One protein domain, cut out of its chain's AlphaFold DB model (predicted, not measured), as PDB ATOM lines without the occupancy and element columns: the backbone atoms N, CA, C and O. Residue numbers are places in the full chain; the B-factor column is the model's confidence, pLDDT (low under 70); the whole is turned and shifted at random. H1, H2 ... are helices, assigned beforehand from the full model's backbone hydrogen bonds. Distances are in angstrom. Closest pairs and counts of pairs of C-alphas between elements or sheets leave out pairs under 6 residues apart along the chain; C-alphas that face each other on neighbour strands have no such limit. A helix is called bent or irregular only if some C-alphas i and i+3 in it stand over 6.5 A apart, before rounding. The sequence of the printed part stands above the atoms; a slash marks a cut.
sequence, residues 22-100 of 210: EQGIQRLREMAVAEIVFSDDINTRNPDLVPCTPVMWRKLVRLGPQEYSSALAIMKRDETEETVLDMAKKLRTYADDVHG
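AT A GLANCE: This is residues 22 to 100 of the 210 residues of an uncharacterized protein of Hirundo rustica rustica (UniProt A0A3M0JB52). Two long helices, H1 and H4, pack side by side along part of their lengths and run opposite ways; the short helical hairpin of H2 and H3 sits over one side of them, H2 on H1 and H3 near H4. Residues 38 to 43 stick out. The printed part has 79 residues, all helix by class, with four named helices, H1 to H4 in order, and no named strand. It is compact, with a radius of gyration of the C-alphas of 12.5 A, and spans 39 by 24 by 21 A.

HOW THE PARTS SIT: H1, residues 22 to 38, and H2, residues 54 to 63, form a hairpin at a steep tilt of 42 degrees; their closest C-alphas, Met 31 and Met 56, are 6.4 A apart. H2 and H3, residues 66 to 75, form another at 18 degrees, closest at C-alphas Val 61 and Ser 69, 5.5 A. H4, residues 84 to 100, touches H1 at a shallow tilt of 9 degrees, closest at C-alphas Ala 88 and Ile 25, 5.6 A. H3 and H4 are near each other. Every O i to N i+4 pair is within hydrogen-bond range in H1, H2 and H4, but 4 of 6 in irregular H3, whose C-alphas 67 and 70 are 7.3 A apart.

IN THESE COORDINATES: H1 begins at C-alpha 22 (202.592, 49.766, 17.183) and is 24.5 A long. H2 is 14.3 A and H3 14.8 A. H4, 23.0 A, ends at C-alpha 100 (209.113, 36.839, 12.752).

THE WHOLE: The printed part has no cut. The link H1 to H2 is long. Residues 41 to 44 and 77 to 79 have pLDDT under 70.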
ATOM      1  N   GLU A  22     203.582  49.409  16.154       95.19
ATOM      2  CA  GLU A  22     202.592  49.766  17.183       95.19
ATOM      3  C   GLU A  22     202.483  51.282  17.405       95.19
ATOM      4  O   GLU A  22     201.383  51.802  17.584       95.19
ATOM      5  N   GLN A  23     203.597  52.021  17.325       94.50
ATOM      6  CA  GLN A  23     203.540  53.485  17.333       94.50
ATOM      7  C   GLN A  23     202.839  54.016  16.079       94.50
ATOM      8  O   GLN A  23     202.042  54.943  16.186       94.50
ATOM      9  N   GLY A  24     203.082  53.424  14.907       93.56
ATOM     10  CA  GLY A  24     202.365  53.763  13.677       93.56
ATOM     11  C   GLY A  24     200.854  53.531  13.797       93.56
ATOM     12  O   GLY A  24     200.065  54.421  13.492       93.56
ATOM     13  N   ILE A  25     200.438  52.379  14.327       94.94
ATOM     14  CA  ILE A  25     199.027  52.054  14.596       94.94
ATOM     15  C   ILE A  25     198.415  53.066  15.568       94.94
ATOM     16  O   ILE A  25     197.312  53.560  15.339       94.94
ATOM     17  N   GLN A  26     199.141  53.425  16.627       94.88
ATOM     18  CA  GLN A  26     198.693  54.442  17.570       94.88
ATOM     19  C   GLN A  26     198.505  55.804  16.887       94.88
ATOM     20  O   GLN A  26     197.470  56.436  17.073       94.88
ATOM     21  N   ARG A  27     199.441  56.229  16.027       91.44
ATOM     22  CA  ARG A  27     199.302  57.467  15.237       91.44
ATOM     23  C   ARG A  27     198.104  57.425  14.296       91.44
ATOM     24  O   ARG A  27     197.422  58.433  14.134       91.44
ATOM     25  N   LEU A  28     197.826  56.271  13.692       91.75
ATOM     26  CA  LEU A  28     196.658  56.092  12.833       91.75
ATOM     27  C   LEU A  28     195.349  56.274  13.614       91.75
ATOM     28  O   LEU A  28     194.451  56.972  13.149       91.75
ATOM     29  N   ARG A  29     195.273  55.718  14.828       93.31
ATOM     30  CA  ARG A  29     194.133  55.896  15.740       93.31
ATOM     31  C   ARG A  29     193.983  57.331  16.221       93.31
ATOM     32  O   ARG A  29     192.867  57.823  16.295       93.31
ATOM     33  N   GLU A  30     195.078  58.018  16.522       90.69
ATOM     34  CA  GLU A  30     195.034  59.433  16.908       90.69
ATOM     35  C   GLU A  30     194.493  60.316  15.774       90.69
ATOM     36  O   GLU A  30     193.671  61.194  16.027       90.69
ATOM     37  N   MET A  31     194.880  60.047  14.519       89.88
ATOM     38  CA  MET A  31     194.272  60.707  13.358       89.88
ATOM     39  C   MET A  31     192.773  60.403  13.255       89.88
ATOM     40  O   MET A  31     191.988  61.307  13.002       89.88
ATOM     41  N   ALA A  32     192.365  59.159  13.510       90.12
ATOM     42  CA  ALA A  32     190.957  58.770  13.502       90.12
ATOM     43  C   ALA A  32     190.140  59.478  14.595       90.12
ATOM     44  O   ALA A  32     189.003  59.871  14.359       90.12
ATOM     45  N   VAL A  33     190.719  59.678  15.785       88.75
ATOM     46  CA  VAL A  33     190.090  60.458  16.861       88.75
ATOM     47  C   VAL A  33     189.881  61.906  16.426       88.75
ATOM     48  O   VAL A  33     188.817  62.458  16.694       88.75
ATOM     49  N   ALA A  34     190.854  62.512  15.739       84.81
ATOM     50  CA  ALA A  34     190.683  63.857  15.198       84.81
ATOM     51  C   ALA A  34     189.516  63.906  14.195       84.81
ATOM     52  O   ALA A  34     188.644  64.757  14.336       84.81
ATOM     53  N   GLU A  35     189.440  62.955  13.259       82.38
ATOM     54  CA  GLU A  35     188.313  62.852  12.317       82.38
ATOM     55  C   GLU A  35     186.964  62.730  13.044       82.38
ATOM     56  O   GLU A  35     186.034  63.457  12.711       82.38
ATOM     57  N   ILE A  36     186.862  61.897  14.089       85.25
ATOM     58  CA  ILE A  36     185.639  61.773  14.903       85.25
ATOM     59  C   ILE A  36     185.257  63.122  15.524       85.25
ATOM     60  O   ILE A  36     184.114  63.557  15.397       85.25
ATOM     61  N   VAL A  37     186.207  63.789  16.191       83.75
ATOM     62  CA  VAL A  37     185.976  65.061  16.898       83.75
ATOM     63  C   VAL A  37     185.519  66.169  15.948       83.75
ATOM     64  O   VAL A  37     184.715  67.012  16.342       83.75
ATOM     65  N   PHE A  38     186.023  66.173  14.714       77.62
ATOM     66  CA  PHE A  38     185.679  67.171  13.701       77.62
ATOM     67  C   PHE A  38     184.541  66.741  12.761       77.62
ATOM     68  O   PHE A  38     184.162  67.520  11.884       77.62
ATOM     69  N   SER A  39     183.985  65.539  12.931       76.12
ATOM     70  CA  SER A  39     182.848  65.056  12.147       76.12
ATOM     71  C   SER A  39     181.510  65.478  12.757       76.12
ATOM     72  O   SER A  39     181.359  65.567  13.974       76.12
ATOM     73  N   ASP A  40     180.507  65.680  11.900       73.38
ATOM     74  CA  ASP A  40     179.131  65.962  12.328       73.38
ATOM     75  C   ASP A  40     178.398  64.690  12.838       73.38
ATOM     76  O   ASP A  40     177.273  64.778  13.334       73.38
ATOM     77  N   ASP A  41     179.021  63.503  12.733       68.44
ATOM     78  CA  ASP A  41     178.465  62.210  13.157       68.44
ATOM     79  C   ASP A  41     178.962  61.798  14.554       68.44
ATOM     80  O   ASP A  41     179.983  61.136  14.736       68.44
ATOM     81  N   ILE A  42     178.177  62.147  15.571       66.12
ATOM     82  CA  ILE A  42     178.461  61.850  16.983       66.12
ATOM     83  C   ILE A  42     178.334  60.361  17.366       66.12
ATOM     84  O   ILE A  42     178.613  60.003  18.518       66.12
ATOM     85  N   ASN A  43     177.876  59.495  16.455       69.75
ATOM     86  CA  ASN A  43     177.562  58.099  16.771       69.75
ATOM     87  C   ASN A  43     178.806  57.197  16.787       69.75
ATOM     88  O   ASN A  43     178.849  56.211  17.527       69.75
ATOM     89  N   THR A  44     179.847  57.549  16.030       67.12
ATOM     90  CA  THR A  44     181.067  56.741  15.921       67.12
ATOM     91  C   THR A  44     182.106  57.197  16.942       67.12
ATOM     92  O   THR A  44     182.922  58.070  16.681       67.12
ATOM     93  N   ARG A  45     182.100  56.594  18.140       79.12
ATOM     94  CA  ARG A  45     183.095  56.896  19.195       79.12
ATOM     95  C   ARG A  45     184.357  56.039  19.146       79.12
ATOM     96  O   ARG A  45     185.318  56.342  19.849       79.12
ATOM     97  N   ASN A  46     184.346  54.947  18.382       89.56
ATOM     98  CA  ASN A  46     185.470  54.020  18.335       89.56
ATOM     99  C   ASN A  46     186.398  54.351  17.148       89.56
ATOM    100  O   ASN A  46     185.989  54.123  16.009       89.56
ATOM    101  N   PRO A  47     187.643  54.813  17.387       90.75
ATOM    102  CA  PRO A  47     188.585  55.133  16.314       90.75
ATOM    103  C   PRO A  47     188.954  53.926  15.446       90.75
ATOM    104  O   PRO A  47     189.315  54.109  14.291       90.75
ATOM    105  N   ASP A  48     188.832  52.700  15.961       93.31
ATOM    106  CA  ASP A  48     189.134  51.478  15.207       93.31
ATOM    107  C   ASP A  48     188.102  51.179  14.104       93.31
ATOM    108  O   ASP A  48     188.418  50.457  13.163       93.31
ATOM    109  N   LEU A  49     186.892  51.746  14.193       90.81
ATOM    110  CA  LEU A  49     185.820  51.559  13.205       90.81
ATOM    111  C   LEU A  49     185.782  52.660  12.141       90.81
ATOM    112  O   LEU A  49     185.025  52.557  11.180       90.81
ATOM    113  N   VAL A  50     186.584  53.712  12.309       89.19
ATOM    114  CA  VAL A  50     186.653  54.819  11.354       89.19
ATOM    115  C   VAL A  50     187.278  54.309  10.051       89.19
ATOM    116  O   VAL A  50     188.316  53.637  10.106       89.19
ATOM    117  N   PRO A  51     186.696  54.615   8.877       89.69
ATOM    118  CA  PRO A  51     187.331  54.335   7.595       89.69
ATOM    119  C   PRO A  51     188.716  54.982   7.521       89.69
ATOM    120  O   PRO A  51     188.883  56.179   7.762       89.69
ATOM    121  N   CYS A  52     189.738  54.197   7.190       88.88
ATOM    122  CA  CYS A  52     191.088  54.718   7.048       88.88
ATOM    123  C   CYS A  52     191.208  55.486   5.726       88.88
ATOM    124  O   CYS A  52     191.480  54.898   4.668       88.88
ATOM    125  N   THR A  53     191.072  56.811   5.801       86.31
ATOM    126  CA  THR A  53     191.111  57.680   4.622       86.31
ATOM    127  C   THR A  53     192.494  57.680   3.949       86.31
ATOM    128  O   THR A  53     193.530  57.485   4.605       86.31
ATOM    129  N   PRO A  54     192.574  57.962   2.634       85.00
ATOM    130  CA  PRO A  54     193.856  58.126   1.944       85.00
ATOM    131  C   PRO A  54     194.749  59.224   2.544       85.00
ATOM    132  O   PRO A  54     195.976  59.152   2.441       85.00
ATOM    133  N   VAL A  55     194.149  60.240   3.176       84.94
ATOM    134  CA  VAL A  55     194.866  61.337   3.846       84.94
ATOM    135  C   VAL A  55     195.562  60.827   5.105       84.94
ATOM    136  O   VAL A  55     196.775  61.018   5.240       84.94
ATOM    137  N   MET A  56     194.833  60.103   5.965       89.06
ATOM    138  CA  MET A  56     195.394  59.447   7.151       89.06
ATOM    139  C   MET A  56     196.555  58.529   6.762       89.06
ATOM    140  O   MET A  56     197.640  58.607   7.340       89.06
ATOM    141  N   TRP A  57     196.370  57.716   5.717       89.88
ATOM    142  CA  TRP A  57     197.408  56.792   5.265       89.88
ATOM    143  C   TRP A  57     198.665  57.501   4.758       89.88
ATOM    144  O   TRP A  57     199.781  57.179   5.161       89.88
ATOM    145  N   ARG A  58     198.509  58.516   3.900       88.31
ATOM    146  CA  ARG A  58     199.646  59.284   3.370       88.31
ATOM    147  C   ARG A  58     200.440  59.954   4.491       88.31
ATOM    148  O   ARG A  58     201.669  60.001   4.424       88.31
ATOM    149  N   LYS A  59     199.753  60.464   5.516       88.94
ATOM    150  CA  LYS A  59     200.386  61.063   6.695       88.94
ATOM    151  C   LYS A  59     201.127  60.008   7.517       88.94
ATOM    152  O   LYS A  59     202.279  60.239   7.869       88.94
ATOM    153  N   LEU A  60     200.536  58.828   7.719       91.00
ATOM    154  CA  LEU A  60     201.201  57.704   8.383       91.00
ATOM    155  C   LEU A  60     202.509  57.313   7.678       91.00
ATOM    156  O   LEU A  60     203.543  57.220   8.335       91.00
ATOM    157  N   VAL A  61     202.477  57.151   6.350       91.25
ATOM    158  CA  VAL A  61     203.654  56.802   5.532       91.25
ATOM    159  C   VAL A  61     204.759  57.854   5.648       91.25
ATOM    160  O   VAL A  61     205.929  57.500   5.758       91.25
ATOM    161  N   ARG A  62     204.399  59.145   5.648       89.75
ATOM    162  CA  ARG A  62     205.354  60.264   5.766       89.75
ATOM    163  C   ARG A  62     206.002  60.373   7.143       89.75
ATOM    164  O   ARG A  62     207.143  60.808   7.236       89.75
ATOM    165  N   LEU A  63     205.269  60.032   8.200       89.81
ATOM    166  CA  LEU A  63     205.767  60.073   9.577       89.81
ATOM    167  C   LEU A  63     206.558  58.814   9.959       89.81
ATOM    168  O   LEU A  63     207.104  58.753  11.061       89.81
ATOM    169  N   GLY A  64     206.579  57.809   9.085       90.50
ATOM    170  CA  GLY A  64     207.208  56.529   9.352       90.50
ATOM    171  C   GLY A  64     208.691  56.463   9.007       90.50
ATOM    172  O   GLY A  64     209.205  57.308   8.275       90.50
ATOM    173  N   PRO A  65     209.384  55.425   9.497       89.25
ATOM    174  CA  PRO A  65     210.734  55.091   9.079       89.25
ATOM    175  C   PRO A  65     210.781  54.780   7.585       89.25
ATOM    176  O   PRO A  65     209.903  54.095   7.053       89.25
ATOM    177  N   GLN A  66     211.869  55.202   6.938       87.94
ATOM    178  CA  GLN A  66     212.102  54.978   5.509       87.94
ATOM    179  C   GLN A  66     212.043  53.490   5.122       87.94
ATOM    180  O   GLN A  66     211.605  53.150   4.025       87.94
ATOM    181  N   GLU A  67     212.449  52.607   6.038       86.94
ATOM    182  CA  GLU A  67     212.431  51.147   5.884       86.94
ATOM    183  C   GLU A  67     211.027  50.592   5.603       86.94
ATOM    184  O   GLU A  67     210.885  49.599   4.894       86.94
ATOM    185  N   TYR A  68     209.983  51.259   6.106       86.31
ATOM    186  CA  TYR A  68     208.593  50.844   5.928       86.31
ATOM    187  C   TYR A  68     207.878  51.601   4.805       86.31
ATOM    188  O   TYR A  68     206.868  51.125   4.288       86.31
ATOM    189  N   SER A  69     208.382  52.765   4.385       85.06
ATOM    190  CA  SER A  69     207.663  53.673   3.483       85.06
ATOM    191  C   SER A  69     207.256  53.033   2.150       85.06
ATOM    192  O   SER A  69     206.141  53.263   1.683       85.06
ATOM    193  N   SER A  70     208.121  52.216   1.539       85.62
ATOM    194  CA  SER A  70     207.827  51.547   0.262       85.62
ATOM    195  C   SER A  70     206.743  50.474   0.402       85.62
ATOM    196  O   SER A  70     205.788  50.466  -0.375       85.62
ATOM    197  N   ALA A  71     206.845  49.615   1.419       88.38
ATOM    198  CA  ALA A  71     205.867  48.566   1.696       88.38
ATOM    199  C   ALA A  71     204.487  49.158   2.018       88.38
ATOM    200  O   ALA A  71     203.479  48.746   1.445       88.38
ATOM    201  N   LEU A  72     204.443  50.196   2.856       89.44
ATOM    202  CA  LEU A  72     203.193  50.865   3.215       89.44
ATOM    203  C   LEU A  72     202.537  51.586   2.031       89.44
ATOM    204  O   LEU A  72     201.309  51.630   1.942       89.44
ATOM    205  N   ALA A  73     203.323  52.143   1.108       86.00
ATOM    206  CA  ALA A  73     202.786  52.765  -0.100       86.00
ATOM    207  C   ALA A  73     202.096  51.749  -1.028       86.00
ATOM    208  O   ALA A  73     201.118  52.091  -1.692       86.00
ATOM    209  N   ILE A  74     202.587  50.507  -1.064       87.06
ATOM    210  CA  ILE A  74     201.987  49.415  -1.841       87.06
ATOM    211  C   ILE A  74     200.744  48.873  -1.126       87.06
ATOM    212  O   ILE A  74     199.713  48.679  -1.763       87.06
ATOM    213  N   MET A  75     200.815  48.704   0.196       86.19
ATOM    214  CA  MET A  75     199.772  48.062   1.002       86.19
ATOM    215  C   MET A  75     198.400  48.755   0.952       86.19
ATOM    216  O   MET A  75     197.385  48.083   1.079       86.19
ATOM    217  N   LYS A  76     198.331  50.079   0.750       76.81
ATOM    218  CA  LYS A  76     197.044  50.809   0.678       76.81
ATOM    219  C   LYS A  76     196.383  50.802  -0.702       76.81
ATOM    220  O   LYS A  76     195.339  51.417  -0.865       76.81
ATOM    221  N   ARG A  77     196.965  50.147  -1.708       64.75
ATOM    222  CA  ARG A  77     196.356  50.087  -3.048       64.75
ATOM    223  C   ARG A  77     195.077  49.247  -3.121       64.75
ATOM    224  O   ARG A  77     194.414  49.313  -4.149       64.75
ATOM    225  N   ASP A  78     194.727  48.501  -2.075       66.44
ATOM    226  CA  ASP A  78     193.433  47.825  -2.001       66.44
ATOM    227  C   ASP A  78     192.316  48.879  -1.913       66.44
ATOM    228  O   ASP A  78     192.220  49.626  -0.940       66.44
ATOM    229  N   GLU A  79     191.487  48.965  -2.958       59.78
ATOM    230  CA  GLU A  79     190.401  49.950  -3.126       59.78
ATOM    231  C   GLU A  79     189.200  49.707  -2.192       59.78
ATOM    232  O   GLU A  79     188.135  50.304  -2.355       59.78
ATOM    233  N   THR A  80     189.341  48.821  -1.207       72.75
ATOM    234  CA  THR A  80     188.308  48.553  -0.213       72.75
ATOM    235  C   THR A  80     188.281  49.651   0.854       72.75
ATOM    236  O   THR A  80     189.318  50.149   1.300       72.75
ATOM    237  N   GLU A  81     187.073  50.017   1.294       80.44
ATOM    238  CA  GLU A  81     186.842  50.890   2.455       80.44
ATOM    239  C   GLU A  81     187.253  50.156   3.742       80.44
ATOM    240  O   GLU A  81     186.435  49.586   4.461       80.44
ATOM    241  N   GLU A  82     188.560  50.096   3.989       90.50
ATOM    242  CA  GLU A  82     189.144  49.437   5.156       90.50
ATOM    243  C   GLU A  82     189.137  50.356   6.372       90.50
ATOM    244  O   GLU A  82     189.528  51.526   6.295       90.50
ATOM    245  N   THR A  83     188.756  49.806   7.522       93.00
ATOM    246  CA  THR A  83     188.774  50.541   8.787       93.00
ATOM    247  C   THR A  83     190.196  50.689   9.330       93.00
ATOM    248  O   THR A  83     191.132  49.993   8.921       93.00
ATOM    249  N   VAL A  84     190.381  51.584  10.300       93.38
ATOM    250  CA  VAL A  84     191.641  51.708  11.056       93.38
ATOM    251  C   VAL A  84     192.061  50.373  11.676       93.38
ATOM    252  O   VAL A  84     193.251  50.054  11.674       93.38
ATOM    253  N   LEU A  85     191.110  49.564  12.152       95.31
ATOM    254  CA  LEU A  85     191.391  48.231  12.682       95.31
ATOM    255  C   LEU A  85     191.950  47.281  11.621       95.31
ATOM    256  O   LEU A  85     192.883  46.527  11.905       95.31
ATOM    257  N   ASP A  86     191.394  47.303  10.414       94.12
ATOM    258  CA  ASP A  86     191.842  46.440   9.318       94.12
ATOM    259  C   ASP A  86     193.259  46.816   8.886       94.12
ATOM    260  O   ASP A  86     194.136  45.953   8.783       94.12
ATOM    261  N   MET A  87     193.532  48.117   8.781       93.25
ATOM    262  CA  MET A  87     194.884  48.612   8.525       93.25
ATOM    263  C   MET A  87     195.854  48.248   9.651       93.25
ATOM    264  O   MET A  87     196.994  47.875   9.381       93.25
ATOM    265  N   ALA A  88     195.419  48.310  10.913       95.06
ATOM    266  CA  ALA A  88     196.240  47.912  12.052       95.06
ATOM    267  C   ALA A  88     196.590  46.418  12.020       95.06
ATOM    268  O   ALA A  88     197.724  46.047  12.319       95.06
ATOM    269  N   LYS A  89     195.645  45.558  11.622       95.06
ATOM    270  CA  LYS A  89     195.905  44.126  11.415       95.06
ATOM    271  C   LYS A  89     196.922  43.911  10.298       95.06
ATOM    272  O   LYS A  89     197.910  43.229  10.539       95.06
ATOM    273  N   LYS A  90     196.740  44.548   9.134       93.31
ATOM    274  CA  LYS A  90     197.694  44.464   8.012       93.31
ATOM    275  C   LYS A  90     199.103  44.897   8.420       93.31
ATOM    276  O   LYS A  90     200.075  44.209   8.123       93.31
ATOM    277  N   LEU A  91     199.206  46.007   9.151       93.19
ATOM    278  CA  LEU A  91     200.466  46.511   9.692       93.19
ATOM    279  C   LEU A  91     201.151  45.492  10.614       93.19
ATOM    280  O   LEU A  91     202.353  45.275  10.475       93.19
ATOM    281  N   ARG A  92     200.404  44.856  11.528       95.31
ATOM    282  CA  ARG A  92     200.942  43.806  12.410       95.31
ATOM    283  C   ARG A  92     201.386  42.577  11.640       95.31
ATOM    284  O   ARG A  92     202.514  42.151  11.834       95.31
ATOM    285  N   THR A  93     200.559  42.073  10.726       94.25
ATOM    286  CA  THR A  93     200.919  40.929   9.877       94.25
ATOM    287  C   THR A  93     202.208  41.201   9.111       94.25
ATOM    288  O   THR A  93     203.123  40.392   9.145       94.25
ATOM    289  N   TYR A  94     202.338  42.386   8.514       92.12
ATOM    290  CA  TYR A  94     203.573  42.784   7.850       92.12
ATOM    291  C   TYR A  94     204.777  42.826   8.812       92.12
ATOM    292  O   TYR A  94     205.866  42.372   8.463       92.12
ATOM    293  N   ALA A  95     204.600  43.349  10.029       92.06
ATOM    294  CA  ALA A  95     205.655  43.361  11.042       92.06
ATOM    295  C   ALA A  95     206.089  41.942  11.434       92.06
ATOM    296  O   ALA A  95     207.286  41.679  11.551       92.06
ATOM    297  N   ASP A  96     205.123  41.045  11.614       91.62
ATOM    298  CA  ASP A  96     205.345  39.646  11.963       91.62
ATOM    299  C   ASP A  96     206.026  38.889  10.819       91.62
ATOM    300  O   ASP A  96     206.941  38.112  11.069       91.62
ATOM    301  N   ASP A  97     205.676  39.160   9.563       91.56
ATOM    302  CA  ASP A  97     206.323  38.538   8.404       91.56
ATOM    303  C   ASP A  97     207.783  38.993   8.253       91.56
ATOM    304  O   ASP A  97     208.675  38.186   7.973       91.56
ATOM    305  N   VAL A  98     208.054  40.286   8.473       88.06
ATOM    306  CA  VAL A  98     209.406  40.858   8.361       88.06
ATOM    307  C   VAL A  98     210.294  40.452   9.539       88.06
ATOM    308  O   VAL A  98     211.452  40.077   9.345       88.06
ATOM    309  N   HIS A  99     209.774  40.524  10.767       89.69
ATOM    310  CA  HIS A  99     210.570  40.332  11.986       89.69
ATOM    311  C   HIS A  99     210.431  38.940  12.601       89.69
ATOM    312  O   HIS A  99     211.290  38.533  13.386       89.69
ATOM    313  N   GLY A 100     209.409  38.172  12.226       92.56
ATOM    314  CA  GLY A 100     209.113  36.839  12.752       92.56
ATOM    315  C   GLY A 100     210.279  35.859  12.646       92.56
ATOM    316  O   GLY A 100     210.646  35.269  13.666       92.56
TER     317      GLY A 100